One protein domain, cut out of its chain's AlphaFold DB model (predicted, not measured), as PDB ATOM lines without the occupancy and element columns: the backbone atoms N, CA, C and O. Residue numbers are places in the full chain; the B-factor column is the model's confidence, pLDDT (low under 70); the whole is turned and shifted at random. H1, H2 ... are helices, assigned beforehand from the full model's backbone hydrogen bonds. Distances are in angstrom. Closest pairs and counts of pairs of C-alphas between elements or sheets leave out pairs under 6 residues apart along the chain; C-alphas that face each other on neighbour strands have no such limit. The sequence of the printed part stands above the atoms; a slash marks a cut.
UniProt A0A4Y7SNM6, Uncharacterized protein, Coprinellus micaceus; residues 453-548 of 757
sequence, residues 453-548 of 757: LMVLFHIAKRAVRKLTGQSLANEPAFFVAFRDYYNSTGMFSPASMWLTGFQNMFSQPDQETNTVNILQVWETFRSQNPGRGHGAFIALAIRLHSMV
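Overview. This is residues 453 to 548 of the 757 residues of an uncharacterized protein of Coprinellus micaceus (UniProt A0A4Y7SNM6). H1, the longest helix, forms a cluster with H2 and H5 at one end of an elongated domain, the three set at wide angles to one another. H4 packs on H5, and H3 lies near H4 toward the other end, tied in by two long links, residues 487 to 498 from H2 and a loop between H3 and H4 that runs out past H3 and folds back to H4, its residues 508 to 513 sticking out. The printed part has 96 residues with five named helices, H1 to H5 in chain order, and no named strand; the class is all helix. It is only just compact, close to loose, with a radius of gyration of the C-alphas of 14.5 A and spans of 47 by 29 by 27 A.

Arrangement. H1, residues 453 to 468, touches H2, residues 476 to 486, with residues 453 to 457 alone. Their closest C-alphas, of Phe 457 and Phe 482, are 7.1 A apart, at a steep tilt of 60 degrees, opposite ways. H5, residues 533 to 545, touches H2 with residues 533 to 537 alone; the closest C-alphas, of Phe 478 and Gly 533, are 3.8 A apart, at a steep tilt of 53 degrees, the same way. H1 and H5 are close but not clearly touching: the closest C-alphas, of Val 464 and Leu 540, are 6.7 A apart. H4, residues 518 to 523, touches H5 in a helical hairpin, the closest C-alphas, of Leu 519 and His 545, being 5.5 A apart, at a steep tilt of 41 degrees, opposite ways. H3, residues 499 to 506, is close to H4 but not clearly touching it, the closest C-alphas, of Phe 502 and Val 521, being 7.6 A apart. In H1 to H5 every O i to N i+4 pair is within hydrogen-bond range.

Along the chain. H1 runs 22.2 A from C-alpha 453 at (216.915, 269.055, 176.437), H2 15.3 A, H3 10.8 A, H4 8.7 A, and H5 18.7 A to C-alpha 545 at (215.405, 273.530, 196.520).

Size, cuts and confidence. The two C-alphas farthest apart, of Asn 474 and Pro 509, are 47.0 A apart. The printed part has no cut. The links H2 to H3 and H3 to H4 are long. The pLDDT is under 70 at residues 472 to 474 and 506 to 516.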
ATOM      1  N   LEU A 453     216.879 270.300 175.648       91.50
ATOM      2  CA  LEU A 453     216.915 269.055 176.437       91.50
ATOM      3  C   LEU A 453     218.347 268.549 176.711       91.50
ATOM      4  O   LEU A 453     218.657 268.135 177.828       91.50
ATOM      5  N   MET A 454     219.225 268.587 175.701       90.38
ATOM      6  CA  MET A 454     220.608 268.121 175.837       90.38
ATOM      7  C   MET A 454     221.476 269.090 176.636       90.38
ATOM      8  O   MET A 454     222.304 268.630 177.423       90.38
ATOM      9  N   VAL A 455     221.292 270.405 176.486       91.56
ATOM     10  CA  VAL A 455     222.032 271.398 177.280       91.56
ATOM     11  C   VAL A 455     221.654 271.261 178.753       91.56
ATOM     12  O   VAL A 455     222.536 271.043 179.583       91.56
ATOM     13  N   LEU A 456     220.357 271.252 179.077       92.44
ATOM     14  CA  LEU A 456     219.871 271.070 180.449       92.44
ATOM     15  C   LEU A 456     220.340 269.734 181.067       92.44
ATOM     16  O   LEU A 456     220.699 269.700 182.245       92.44
ATOM     17  N   PHE A 457     220.431 268.649 180.286       92.12
ATOM     18  CA  PHE A 457     220.983 267.373 180.763       92.12
ATOM     19  C   PHE A 457     222.487 267.447 181.082       92.12
ATOM     20  O   PHE A 457     222.940 266.884 182.083       92.12
ATOM     21  N   HIS A 458     223.278 268.160 180.274       89.12
ATOM     22  CA  HIS A 458     224.702 268.368 180.555       89.12
ATOM     23  C   HIS A 458     224.922 269.277 181.769       89.12
ATOM     24  O   HIS A 458     225.784 268.971 182.596       89.12
ATOM     25  N   ILE A 459     224.095 270.314 181.938       91.12
ATOM     26  CA  ILE A 459     224.059 271.139 183.152       91.12
ATOM     27  C   ILE A 459     223.728 270.256 184.375       91.12
ATOM     28  O   ILE A 459     224.450 270.293 185.371       91.12
ATOM     29  N   ALA A 460     222.723 269.373 184.293       91.00
ATOM     30  CA  ALA A 460     222.389 268.428 185.368       91.00
ATOM     31  C   ALA A 460     223.556 267.482 185.713       91.00
ATOM     32  O   ALA A 460     223.901 267.335 186.888       91.00
ATOM     33  N   LYS A 461     224.225 266.897 184.706       86.81
ATOM     34  CA  LYS A 461     225.445 266.084 184.888       86.81
ATOM     35  C   LYS A 461     226.552 266.863 185.617       86.81
ATOM     36  O   LYS A 461     227.157 266.323 186.548       86.81
ATOM     37  N   ARG A 462     226.805 268.122 185.233       86.31
ATOM     38  CA  ARG A 462     227.799 268.996 185.886       86.31
ATOM     39  C   ARG A 462     227.408 269.335 187.324       86.31
ATOM     40  O   ARG A 462     228.252 269.225 188.212       86.31
ATOM     41  N   ALA A 463     226.141 269.650 187.585       86.44
ATOM     42  CA  ALA A 463     225.653 269.962 188.926       86.44
ATOM     43  C   ALA A 463     225.734 268.767 189.889       86.44
ATOM     44  O   ALA A 463     226.179 268.948 191.022       86.44
ATOM     45  N   VAL A 464     225.401 267.539 189.459       83.31
ATOM     46  CA  VAL A 464     225.617 266.345 190.303       83.31
ATOM     47  C   VAL A 464     227.104 266.169 190.608       83.31
ATOM     48  O   VAL A 464     227.461 266.038 191.781       83.31
ATOM     49  N   ARG A 465     227.979 266.239 189.593       81.81
ATOM     50  CA  ARG A 465     229.437 266.116 189.771       81.81
ATOM     51  C   ARG A 465     229.968 267.167 190.759       81.81
ATOM     52  O   ARG A 465     230.670 266.802 191.697       81.81
ATOM     53  N   LYS A 466     229.567 268.438 190.609       80.50
ATOM     54  CA  LYS A 466     229.966 269.567 191.474       80.50
ATOM     55  C   LYS A 466     229.443 269.449 192.910       80.50
ATOM     56  O   LYS A 466     230.181 269.739 193.842       80.50
ATOM     57  N   LEU A 467     228.184 269.047 193.100       77.56
ATOM     58  CA  LEU A 467     227.539 269.044 194.420       77.56
ATOM     59  C   LEU A 467     227.747 267.748 195.215       77.56
ATOM     60  O   LEU A 467     227.584 267.767 196.433       77.56
ATOM     61  N   THR A 468     228.038 266.620 194.558       72.50
ATOM     62  CA  THR A 468     228.090 265.289 195.202       72.50
ATOM     63  C   THR A 468     229.424 264.558 195.044       72.50
ATOM     64  O   THR A 468     229.629 263.544 195.707       72.50
ATOM     65  N   GLY A 469     230.298 265.005 194.135       73.25
ATOM     66  CA  GLY A 469     231.481 264.256 193.699       73.25
ATOM     67  C   GLY A 469     231.178 263.040 192.806       73.25
ATOM     68  O   GLY A 469     232.099 262.457 192.242       73.25
ATOM     69  N   GLN A 470     229.909 262.649 192.632       72.94
ATOM     70  CA  GLN A 470     229.526 261.487 191.828       72.94
ATOM     71  C   GLN A 470     229.495 261.836 190.334       72.94
ATOM     72  O   GLN A 470     228.798 262.752 189.901       72.94
ATOM     73  N   SER A 471     230.221 261.069 189.517       71.25
ATOM     74  CA  SER A 471     230.198 261.216 188.059       71.25
ATOM     75  C   SER A 471     229.116 260.323 187.444       71.25
ATOM     76  O   SER A 471     229.401 259.228 186.965       71.25
ATOM     77  N   LEU A 472     227.870 260.810 187.389       69.19
ATOM     78  CA  LEU A 472     226.767 260.151 186.660       69.19
ATOM     79  C   LEU A 472     226.878 260.293 185.129       69.19
ATOM     80  O   LEU A 472     225.890 260.155 184.411       69.19
ATOM     81  N   ALA A 473     228.073 260.595 184.609       53.75
ATOM     82  CA  ALA A 473     228.281 261.000 183.222       53.75
ATOM     83  C   ALA A 473     227.743 259.987 182.196       53.75
ATOM     84  O   ALA A 473     227.261 260.409 181.141       53.75
ATOM     85  N   ASN A 474     227.780 258.699 182.562       59.19
ATOM     86  CA  ASN A 474     227.451 257.551 181.720       59.19
ATOM     87  C   ASN A 474     226.323 256.674 182.316       59.19
ATOM     88  O   ASN A 474     226.222 255.509 181.941       59.19
ATOM     89  N   GLU A 475     225.498 257.162 183.260       79.12
ATOM     90  CA  GLU A 475     224.382 256.364 183.811       79.12
ATOM     91  C   GLU A 475     223.101 256.507 182.955       79.12
ATOM     92  O   GLU A 475     222.459 257.563 182.993       79.12
ATOM     93  N   PRO A 476     222.631 255.454 182.249       86.69
ATOM     94  CA  PRO A 476     221.441 255.564 181.399       86.69
ATOM     95  C   PRO A 476     220.161 255.810 182.208       86.69
ATOM     96  O   PRO A 476     219.269 256.525 181.760       86.69
ATOM     97  N   ALA A 477     220.081 255.267 183.427       88.94
ATOM     98  CA  ALA A 477     218.934 255.439 184.315       88.94
ATOM     99  C   ALA A 477     218.738 256.898 184.771       88.94
ATOM    100  O   ALA A 477     217.605 257.298 185.044       88.94
ATOM    101  N   PHE A 478     219.811 257.696 184.843       89.88
ATOM    102  CA  PHE A 478     219.727 259.123 185.172       89.88
ATOM    103  C   PHE A 478     219.220 259.932 183.973       89.88
ATOM    104  O   PHE A 478     218.361 260.794 184.140       89.88
ATOM    105  N   PHE A 479     219.658 259.595 182.754       91.19
ATOM    106  CA  PHE A 479     219.106 260.182 181.528       91.19
ATOM    107  C   PHE A 479     217.617 259.850 181.334       91.19
ATOM    108  O   PHE A 479     216.843 260.736 180.981       91.19
ATOM    109  N   VAL A 480     217.198 258.608 181.612       92.19
ATOM    110  CA  VAL A 480     215.775 258.219 181.574       92.19
ATOM    111  C   VAL A 480     214.959 259.062 182.554       92.19
ATOM    112  O   VAL A 480     214.009 259.707 182.125       92.19
ATOM    113  N   ALA A 481     215.368 259.151 183.826       92.69
ATOM    114  CA  ALA A 481     214.676 259.977 184.819       92.69
ATOM    115  C   ALA A 481     214.595 261.460 184.408       92.69
ATOM    116  O   ALA A 481     213.537 262.077 184.509       92.69
ATOM    117  N   PHE A 482     215.696 262.015 183.890       93.81
ATOM    118  CA  PHE A 482     215.762 263.395 183.414       93.81
ATOM    119  C   PHE A 482     214.800 263.662 182.247       93.81
ATOM    120  O   PHE A 482     214.051 264.640 182.261       93.81
ATOM    121  N   ARG A 483     214.796 262.780 181.242       94.19
ATOM    122  CA  ARG A 483     213.928 262.875 180.062       94.19
ATOM    123  C   ARG A 483     212.454 262.692 180.429       94.19
ATOM    124  O   ARG A 483     211.605 263.408 179.907       94.19
ATOM    125  N   ASP A 484     212.152 261.750 181.316       94.38
ATOM    126  CA  ASP A 484     210.781 261.467 181.734       94.38
ATOM    127  C   ASP A 484     210.224 262.626 182.588       94.38
ATOM    128  O   ASP A 484     209.062 262.998 182.439       94.38
ATOM    129  N   TYR A 485     211.067 263.302 183.383       95.38
ATOM    130  CA  TYR A 485     210.692 264.562 184.029       95.38
ATOM    131  C   TYR A 485     210.457 265.695 183.023       95.38
ATOM    132  O   TYR A 485     209.411 266.340 183.090       95.38
ATOM    133  N   TYR A 486     211.383 265.916 182.079       93.94
ATOM    134  CA  TYR A 486     211.262 266.950 181.037       93.94
ATOM    135  C   TYR A 486     209.952 266.801 180.247       93.94
ATOM    136  O   TYR A 486     209.225 267.771 180.051       93.94
ATOM    137  N   ASN A 487     209.612 265.568 179.859       93.38
ATOM    138  CA  ASN A 487     208.392 265.244 179.118       93.38
ATOM    139  C   ASN A 487     207.121 265.182 179.992       93.38
ATOM    140  O   ASN A 487     206.042 264.934 179.463       93.38
ATOM    141  N   SER A 488     207.216 265.391 181.313       92.75
ATOM    142  CA  SER A 488     206.100 265.241 182.265       92.75
ATOM    143  C   SER A 488     205.445 263.845 182.252       92.75
ATOM    144  O   SER A 488     204.227 263.719 182.391       92.75
ATOM    145  N   THR A 489     206.230 262.779 182.070       94.38
ATOM    146  CA  THR A 489     205.743 261.393 181.951       94.38
ATOM    147  C   THR A 489     206.028 260.542 183.195       94.38
ATOM    148  O   THR A 489     206.768 260.920 184.105       94.38
ATOM    149  N   GLY A 490     205.403 259.359 183.263       91.50
ATOM    150  CA  GLY A 490     205.656 258.373 184.316       91.50
ATOM    151  C   GLY A 490     205.358 258.911 185.719       91.50
ATOM    152  O   GLY A 490     204.288 259.471 185.964       91.50
ATOM    153  N   MET A 491     206.307 258.762 186.648       91.62
ATOM    154  CA  MET A 491     206.168 259.288 188.015       91.62
ATOM    155  C   MET A 491     206.221 260.822 188.105       91.62
ATOM    156  O   MET A 491     205.810 261.374 189.118       91.62
ATOM    157  N   PHE A 492     206.660 261.508 187.046       94.19
ATOM    158  CA  PHE A 492     206.790 262.967 186.998       94.19
ATOM    159  C   PHE A 492     205.639 263.671 186.264       94.19
ATOM    160  O   PHE A 492     205.722 264.871 185.985       94.19
ATOM    161  N   SER A 493     204.556 262.946 185.955       93.56
ATOM    162  CA  SER A 493     203.327 263.557 185.439       93.56
ATOM    163  C   SER A 493     202.626 264.412 186.508       93.56
ATOM    164  O   SER A 493     202.750 264.106 187.697       93.56
ATOM    165  N   PRO A 494     201.842 265.444 186.133       89.75
ATOM    166  CA  PRO A 494     201.124 266.281 187.097       89.75
ATOM    167  C   PRO A 494     200.183 265.501 188.027       89.75
ATOM    168  O   PRO A 494     200.056 265.844 189.202       89.75
ATOM    169  N   ALA A 495     199.569 264.425 187.520       91.88
ATOM    170  CA  ALA A 495     198.727 263.525 188.304       91.88
ATOM    171  C   ALA A 495     199.562 262.656 189.260       91.88
ATOM    172  O   ALA A 495     199.236 262.559 190.441       91.88
ATOM    173  N   SER A 496     200.670 262.086 188.773       92.56
ATOM    174  CA  SER A 496     201.597 261.267 189.573       92.56
ATOM    175  C   SER A 496     202.236 262.059 190.717       92.56
ATOM    176  O   SER A 496     202.376 261.537 191.818       92.56
ATOM    177  N   MET A 497     202.584 263.327 190.471       91.50
ATOM    178  CA  MET A 497     203.129 264.260 191.466       91.50
ATOM    179  C   MET A 497     202.050 264.967 192.307       91.50
ATOM    180  O   MET A 497     202.389 265.800 193.144       91.50
ATOM    181  N   TRP A 498     200.764 264.646 192.101       90.56
ATOM    182  CA  TRP A 498     199.616 265.193 192.839       90.56
ATOM    183  C   TRP A 498     199.575 266.737 192.879       90.56
ATOM    184  O   TRP A 498     199.148 267.349 193.860       90.56
ATOM    185  N   LEU A 499     200.019 267.391 191.797       85.69
ATOM    186  CA  LEU A 499     200.311 268.832 191.782       85.69
ATOM    187  C   LEU A 499     199.089 269.708 192.097       85.69
ATOM    188  O   LEU A 499     199.212 270.664 192.863       85.69
ATOM    189  N   THR A 500     197.917 269.349 191.571       85.19
ATOM    190  CA  THR A 500     196.637 270.021 191.860       85.19
ATOM    191  C   THR A 500     196.211 269.850 193.319       85.19
ATOM    192  O   THR A 500     195.614 270.747 193.901       85.19
ATOM    193  N   GLY A 501     196.548 268.718 193.945       83.94
ATOM    194  CA  GLY A 501     196.279 268.488 195.364       83.94
ATOM    195  C   GLY A 501     197.172 269.335 196.269       83.94
ATOM    196  O   GLY A 501     196.679 269.933 197.221       83.94
ATOM    197  N   PHE A 502     198.455 269.477 195.918       81.12
ATOM    198  CA  PHE A 502     199.345 270.430 196.584       81.12
ATOM    199  C   PHE A 502     198.861 271.877 196.420       81.12
ATOM    200  O   PHE A 502     198.775 272.581 197.421       81.12
ATOM    201  N   GLN A 503     198.478 272.310 195.211       77.06
ATOM    202  CA  GLN A 503     197.877 273.637 194.992       77.06
ATOM    203  C   GLN A 503     196.658 273.847 195.904       77.06
ATOM    204  O   GLN A 503     196.673 274.742 196.741       77.06
ATOM    205  N   ASN A 504     195.667 272.951 195.851       79.69
ATOM    206  CA  ASN A 504     194.446 273.032 196.664       79.69
ATOM    207  C   ASN A 504     194.680 272.949 198.189       79.69
ATOM    208  O   ASN A 504     193.790 273.300 198.964       79.69
ATOM    209  N   MET A 505     195.839 272.454 198.636       72.19
ATOM    210  CA  MET A 505     196.236 272.432 200.048       72.19
ATOM    211  C   MET A 505     196.875 273.758 200.486       72.19
ATOM    212  O   MET A 505     196.647 274.195 201.613       72.19
ATOM    213  N   PHE A 506     197.659 274.398 199.612       62.38
ATOM    214  CA  PHE A 506     198.312 275.682 199.894       62.38
ATOM    215  C   PHE A 506     197.412 276.897 199.613       62.38
ATOM    216  O   PHE A 506     197.584 277.918 200.267       62.38
ATOM    217  N   SER A 507     196.405 276.771 198.741       61.22
ATOM    218  CA  SER A 507     195.388 277.802 198.464       61.22
ATOM    219  C   SER A 507     194.253 277.876 199.502       61.22
ATOM    220  O   SER A 507     193.146 278.303 199.180       61.22
ATOM    221  N   GLN A 508     194.486 277.426 200.740       60.56
ATOM    222  CA  GLN A 508     193.504 277.506 201.830       60.56
ATOM    223  C   GLN A 508     193.831 278.692 202.752       60.56
ATOM    224  O   GLN A 508     194.981 278.800 203.183       60.56
ATOM    225  N   PRO A 509     192.846 279.529 203.136       51.91
ATOM    226  CA  PRO A 509     193.086 280.777 203.879       51.91
ATOM    227  C   PRO A 509     193.667 280.585 205.294       51.91
ATOM    228  O   PRO A 509     194.113 281.542 205.923       51.91
ATOM    229  N   ASP A 510     193.701 279.354 205.815       50.78
ATOM    230  CA  ASP A 510     194.307 279.048 207.115       50.78
ATOM    231  C   ASP A 510     195.832 278.795 207.073       50.78
ATOM    232  O   ASP A 510     196.450 278.674 208.135       50.78
ATOM    233  N   GLN A 511     196.455 278.725 205.887       46.31
ATOM    234  CA  GLN A 511     197.903 278.507 205.735       46.31
ATOM    235  C   GLN A 511     198.715 279.804 205.890       46.31
ATOM    236  O   GLN A 511     198.335 280.856 205.388       46.31
ATOM    237  N   GLU A 512     199.889 279.732 206.533       42.66
ATOM    238  CA  GLU A 512     200.766 280.907 206.741       42.66
ATOM    239  C   GLU A 512     201.426 281.435 205.448       42.66
ATOM    240  O   GLU A 512     201.985 282.533 205.443       42.66
ATOM    241  N   THR A 513     201.375 280.661 204.361       49.22
ATOM    242  CA  THR A 513     201.863 281.021 203.022       49.22
ATOM    243  C   THR A 513     200.913 280.455 201.967       49.22
ATOM    244  O   THR A 513     200.818 279.234 201.836       49.22
ATOM    245  N   ASN A 514     200.282 281.325 201.173       53.53
ATOM    246  CA  ASN A 514     199.386 280.982 200.055       53.53
ATOM    247  C   ASN A 514     200.154 280.442 198.818       53.53
ATOM    248  O   ASN A 514     199.866 280.790 197.676       53.53
ATOM    249  N   THR A 515     201.238 279.686 199.034       60.50
ATOM    250  CA  THR A 515     202.254 279.379 198.017       60.50
ATOM    251  C   THR A 515     202.740 277.936 198.125       60.50
ATOM    252  O   THR A 515     202.898 277.388 199.217       60.50
ATOM    253  N   VAL A 516     202.979 277.287 196.981       68.62
ATOM    254  CA  VAL A 516     203.346 275.865 196.967       68.62
ATOM    255  C   VAL A 516     204.796 275.660 197.397       68.62
ATOM    256  O   VAL A 516     205.739 276.082 196.722       68.62
ATOM    257  N   ASN A 517     205.001 274.919 198.487       76.81
ATOM    258  CA  ASN A 517     206.341 274.527 198.909       76.81
ATOM    259  C   ASN A 517     206.909 273.405 198.016       76.81
ATOM    260  O   ASN A 517     206.803 272.223 198.334       76.81
ATOM    261  N   ILE A 518     207.559 273.782 196.911       82.62
ATOM    262  CA  ILE A 518     208.172 272.857 195.937       82.62
ATOM    263  C   ILE A 518     209.139 271.852 196.588       82.62
ATOM    264  O   ILE A 518     209.176 270.693 196.180       82.62
ATOM    265  N   LEU A 519     209.874 272.238 197.639       84.75
ATOM    266  CA  LEU A 519     210.732 271.296 198.366       84.75
ATOM    267  C   LEU A 519     209.905 270.161 198.991       84.75
ATOM    268  O   LEU A 519     210.277 269.001 198.870       84.75
ATOM    269  N   GLN A 520     208.746 270.467 199.582       83.75
ATOM    270  CA  GLN A 520     207.834 269.458 200.134       83.75
ATOM    271  C   GLN A 520     207.248 268.538 199.050       83.75
ATOM    272  O   GLN A 520     207.046 267.355 199.320       83.75
ATOM    273  N   VAL A 521     207.035 269.043 197.827       88.62
ATOM    274  CA  VAL A 521     206.628 268.222 196.670       88.62
ATOM    275  C   VAL A 521     207.728 267.231 196.276       88.62
ATOM    276  O   VAL A 521     207.423 266.090 195.958       88.62
ATOM    277  N   TRP A 522     209.006 267.617 196.328       91.81
ATOM    278  CA  TRP A 522     210.115 266.694 196.051       91.81
ATOM    279  C   TRP A 522     210.393 265.709 197.192       91.81
ATOM    280  O   TRP A 522     210.780 264.567 196.940       91.81
ATOM    281  N   GLU A 523     210.180 266.116 198.444       88.75
ATOM    282  CA  GLU A 523     210.437 265.277 199.619       88.75
ATOM    283  C   GLU A 523     209.486 264.074 199.733       88.75
ATOM    284  O   GLU A 523     209.902 263.025 200.226       88.75
ATOM    285  N   THR A 524     208.255 264.142 199.206       88.25
ATOM    286  CA  THR A 524     207.376 262.953 199.122       88.25
ATOM    287  C   THR A 524     207.907 261.877 198.169       88.25
ATOM    288  O   THR A 524     207.518 260.716 198.285       88.25
ATOM    289  N   PHE A 525     208.840 262.228 197.279       86.56
ATOM    290  CA  PHE A 525     209.531 261.304 196.378       86.56
ATOM    291  C   PHE A 525     210.925 260.881 196.884       86.56
ATOM    292  O   PHE A 525     211.626 260.162 196.167       86.56
ATOM    293  N   ARG A 526     211.355 261.288 198.097       84.69
ATOM    294  CA  ARG A 526     212.703 261.005 198.638       84.69
ATOM    295  C   ARG A 526     213.036 259.508 198.552       84.69
ATOM    296  O   ARG A 526     212.521 258.678 199.300       84.69
ATOM    297  N   SER A 527     213.942 259.163 197.638       74.44
ATOM    298  CA  SER A 527     214.285 257.771 197.337       74.44
ATOM    299  C   SER A 527     215.166 257.132 198.411       74.44
ATOM    300  O   SER A 527     216.115 257.744 198.898       74.44
ATOM    301  N   GLN A 528     214.926 255.847 198.687       70.38
ATOM    302  CA  GLN A 528     215.817 255.001 199.493       70.38
ATOM    303  C   GLN A 528     217.164 254.714 198.796       70.38
ATOM    304  O   GLN A 528     218.117 254.314 199.456       70.38
ATOM    305  N   ASN A 529     217.267 254.945 197.479       71.62
ATOM    306  CA  ASN A 529     218.488 254.759 196.684       71.62
ATOM    307  C   ASN A 529     218.934 256.084 196.017       71.62
ATOM    308  O   ASN A 529     218.922 256.192 194.790       71.62
ATOM    309  N   PRO A 530     219.345 257.112 196.787       76.44
ATOM    310  CA  PRO A 530     219.575 258.474 196.286       76.44
ATOM    311  C   PRO A 530     220.839 258.652 195.419       76.44
ATOM    312  O   PRO A 530     221.157 259.771 195.035       76.44
ATOM    313  N   GLY A 531     221.587 257.581 195.133       75.75
ATOM    314  CA  GLY A 531     222.847 257.627 194.376       75.75
ATOM    315  C   GLY A 531     222.767 257.143 192.924       75.75
ATOM    316  O   GLY A 531     223.813 257.014 192.294       75.75
ATOM    317  N   ARG A 532     221.572 256.806 192.408       79.56
ATOM    318  CA  ARG A 532     221.371 256.301 191.034       79.56
ATOM    319  C   ARG A 532     220.034 256.714 190.428       79.56
ATOM    320  O   ARG A 532     219.027 256.793 191.132       79.56
ATOM    321  N   GLY A 533     220.017 256.919 189.114       85.81
ATOM    322  CA  GLY A 533     218.816 257.095 188.295       85.81
ATOM    323  C   GLY A 533     217.818 258.117 188.842       85.81
ATOM    324  O   GLY A 533     218.191 259.225 189.224       85.81
ATOM    325  N   HIS A 534     216.545 257.716 188.926       88.12
ATOM    326  CA  HIS A 534     215.469 258.511 189.533       88.12
ATOM    327  C   HIS A 534     215.816 259.001 190.949       88.12
ATOM    328  O   HIS A 534     215.534 260.147 191.283       88.12
ATOM    329  N   GLY A 535     216.474 258.175 191.770       87.75
ATOM    330  CA  GLY A 535     216.851 258.552 193.132       87.75
ATOM    331  C   GLY A 535     217.892 259.671 193.177       87.75
ATOM    332  O   GLY A 535     217.744 260.593 193.975       87.75
ATOM    333  N   ALA A 536     218.889 259.640 192.289       86.62
ATOM    334  CA  ALA A 536     219.866 260.723 192.155       86.62
ATOM    335  C   ALA A 536     219.258 262.001 191.560       86.62
ATOM    336  O   ALA A 536     219.607 263.105 191.976       86.62
ATOM    337  N   PHE A 537     218.321 261.857 190.622       90.75
ATOM    338  CA  PHE A 537     217.573 262.971 190.042       90.75
ATOM    339  C   PHE A 537     216.747 263.714 191.106       90.75
ATOM    340  O   PHE A 537     216.892 264.924 191.277       90.75
ATOM    341  N   ILE A 538     215.973 262.979 191.908       91.44
ATOM    342  CA  ILE A 538     215.197 263.531 193.028       91.44
ATOM    343  C   ILE A 538     216.127 264.123 194.104       91.44
ATOM    344  O   ILE A 538     215.875 265.217 194.602       91.44
ATOM    345  N   ALA A 539     217.244 263.461 194.426       87.19
ATOM    346  CA  ALA A 539     218.216 263.974 195.395       87.19
ATOM    347  C   ALA A 539     218.908 265.278 194.943       87.19
ATOM    348  O   ALA A 539     219.279 266.091 195.792       87.19
ATOM    349  N   LEU A 540     219.067 265.504 193.632       89.31
ATOM    350  CA  LEU A 540     219.544 266.775 193.078       89.31
ATOM    351  C   LEU A 540     218.487 267.880 193.231       89.31
ATOM    352  O   LEU A 540     218.826 268.967 193.702       89.31
ATOM    353  N   ALA A 541     217.226 267.599 192.890       91.94
ATOM    354  CA  ALA A 541     216.124 268.553 193.020       91.94
ATOM    355  C   ALA A 541     215.895 268.974 194.485       91.94
ATOM    356  O   ALA A 541     215.882 270.170 194.784       91.94
ATOM    357  N   ILE A 542     215.840 268.008 195.416       89.19
ATOM    358  CA  ILE A 542     215.797 268.263 196.870       89.19
ATOM    359  C   ILE A 542     216.986 269.133 197.293       89.19
ATOM    360  O   ILE A 542     216.807 270.123 198.000       89.19
ATOM    361  N   ARG A 543     218.209 268.813 196.844       86.56
ATOM    362  CA  ARG A 543     219.412 269.568 197.227       86.56
ATOM    363  C   ARG A 543     219.361 271.019 196.754       86.56
ATOM    364  O   ARG A 543     219.682 271.896 197.549       86.56
ATOM    365  N   LEU A 544     218.939 271.282 195.519       89.12
ATOM    366  CA  LEU A 544     218.830 272.645 194.987       89.12
ATOM    367  C   LEU A 544     217.700 273.431 195.668       89.12
ATOM    368  O   LEU A 544     217.946 274.531 196.157       89.12
ATOM    369  N   HIS A 545     216.502 272.856 195.815       87.44
ATOM    370  CA  HIS A 545     215.405 273.530 196.520       87.44
ATOM    371  C   HIS A 545     215.586 273.596 198.049       87.44
ATOM    372  O   HIS A 545     214.827 274.288 198.724       87.44
ATOM    373  N   SER A 546     216.594 272.926 198.614       84.88
ATOM    374  CA  SER A 546     217.002 273.137 200.007       84.88
ATOM    375  C   SER A 546     217.865 274.390 200.211       84.88
ATOM    376  O   SER A 546     218.057 274.787 201.359       84.88
ATOM    377  N   MET A 547     218.384 275.016 199.143       84.31
ATOM    378  CA  MET A 547     219.297 276.161 199.250       84.31
ATOM    379  C   MET A 547     218.571 277.466 199.586       84.31
ATOM    380  O   MET A 547     217.629 277.843 198.891       84.31
ATOM    381  N   VAL A 548     219.045 278.169 200.625       79.88
ATOM    382  CA  VAL A 548     218.466 279.443 201.098       79.88
ATOM    383  C   VAL A 548     219.423 280.609 200.846       79.88
ATOM    384  O   VAL A 548     220.504 280.664 201.435       79.88
TER     385      VAL A 548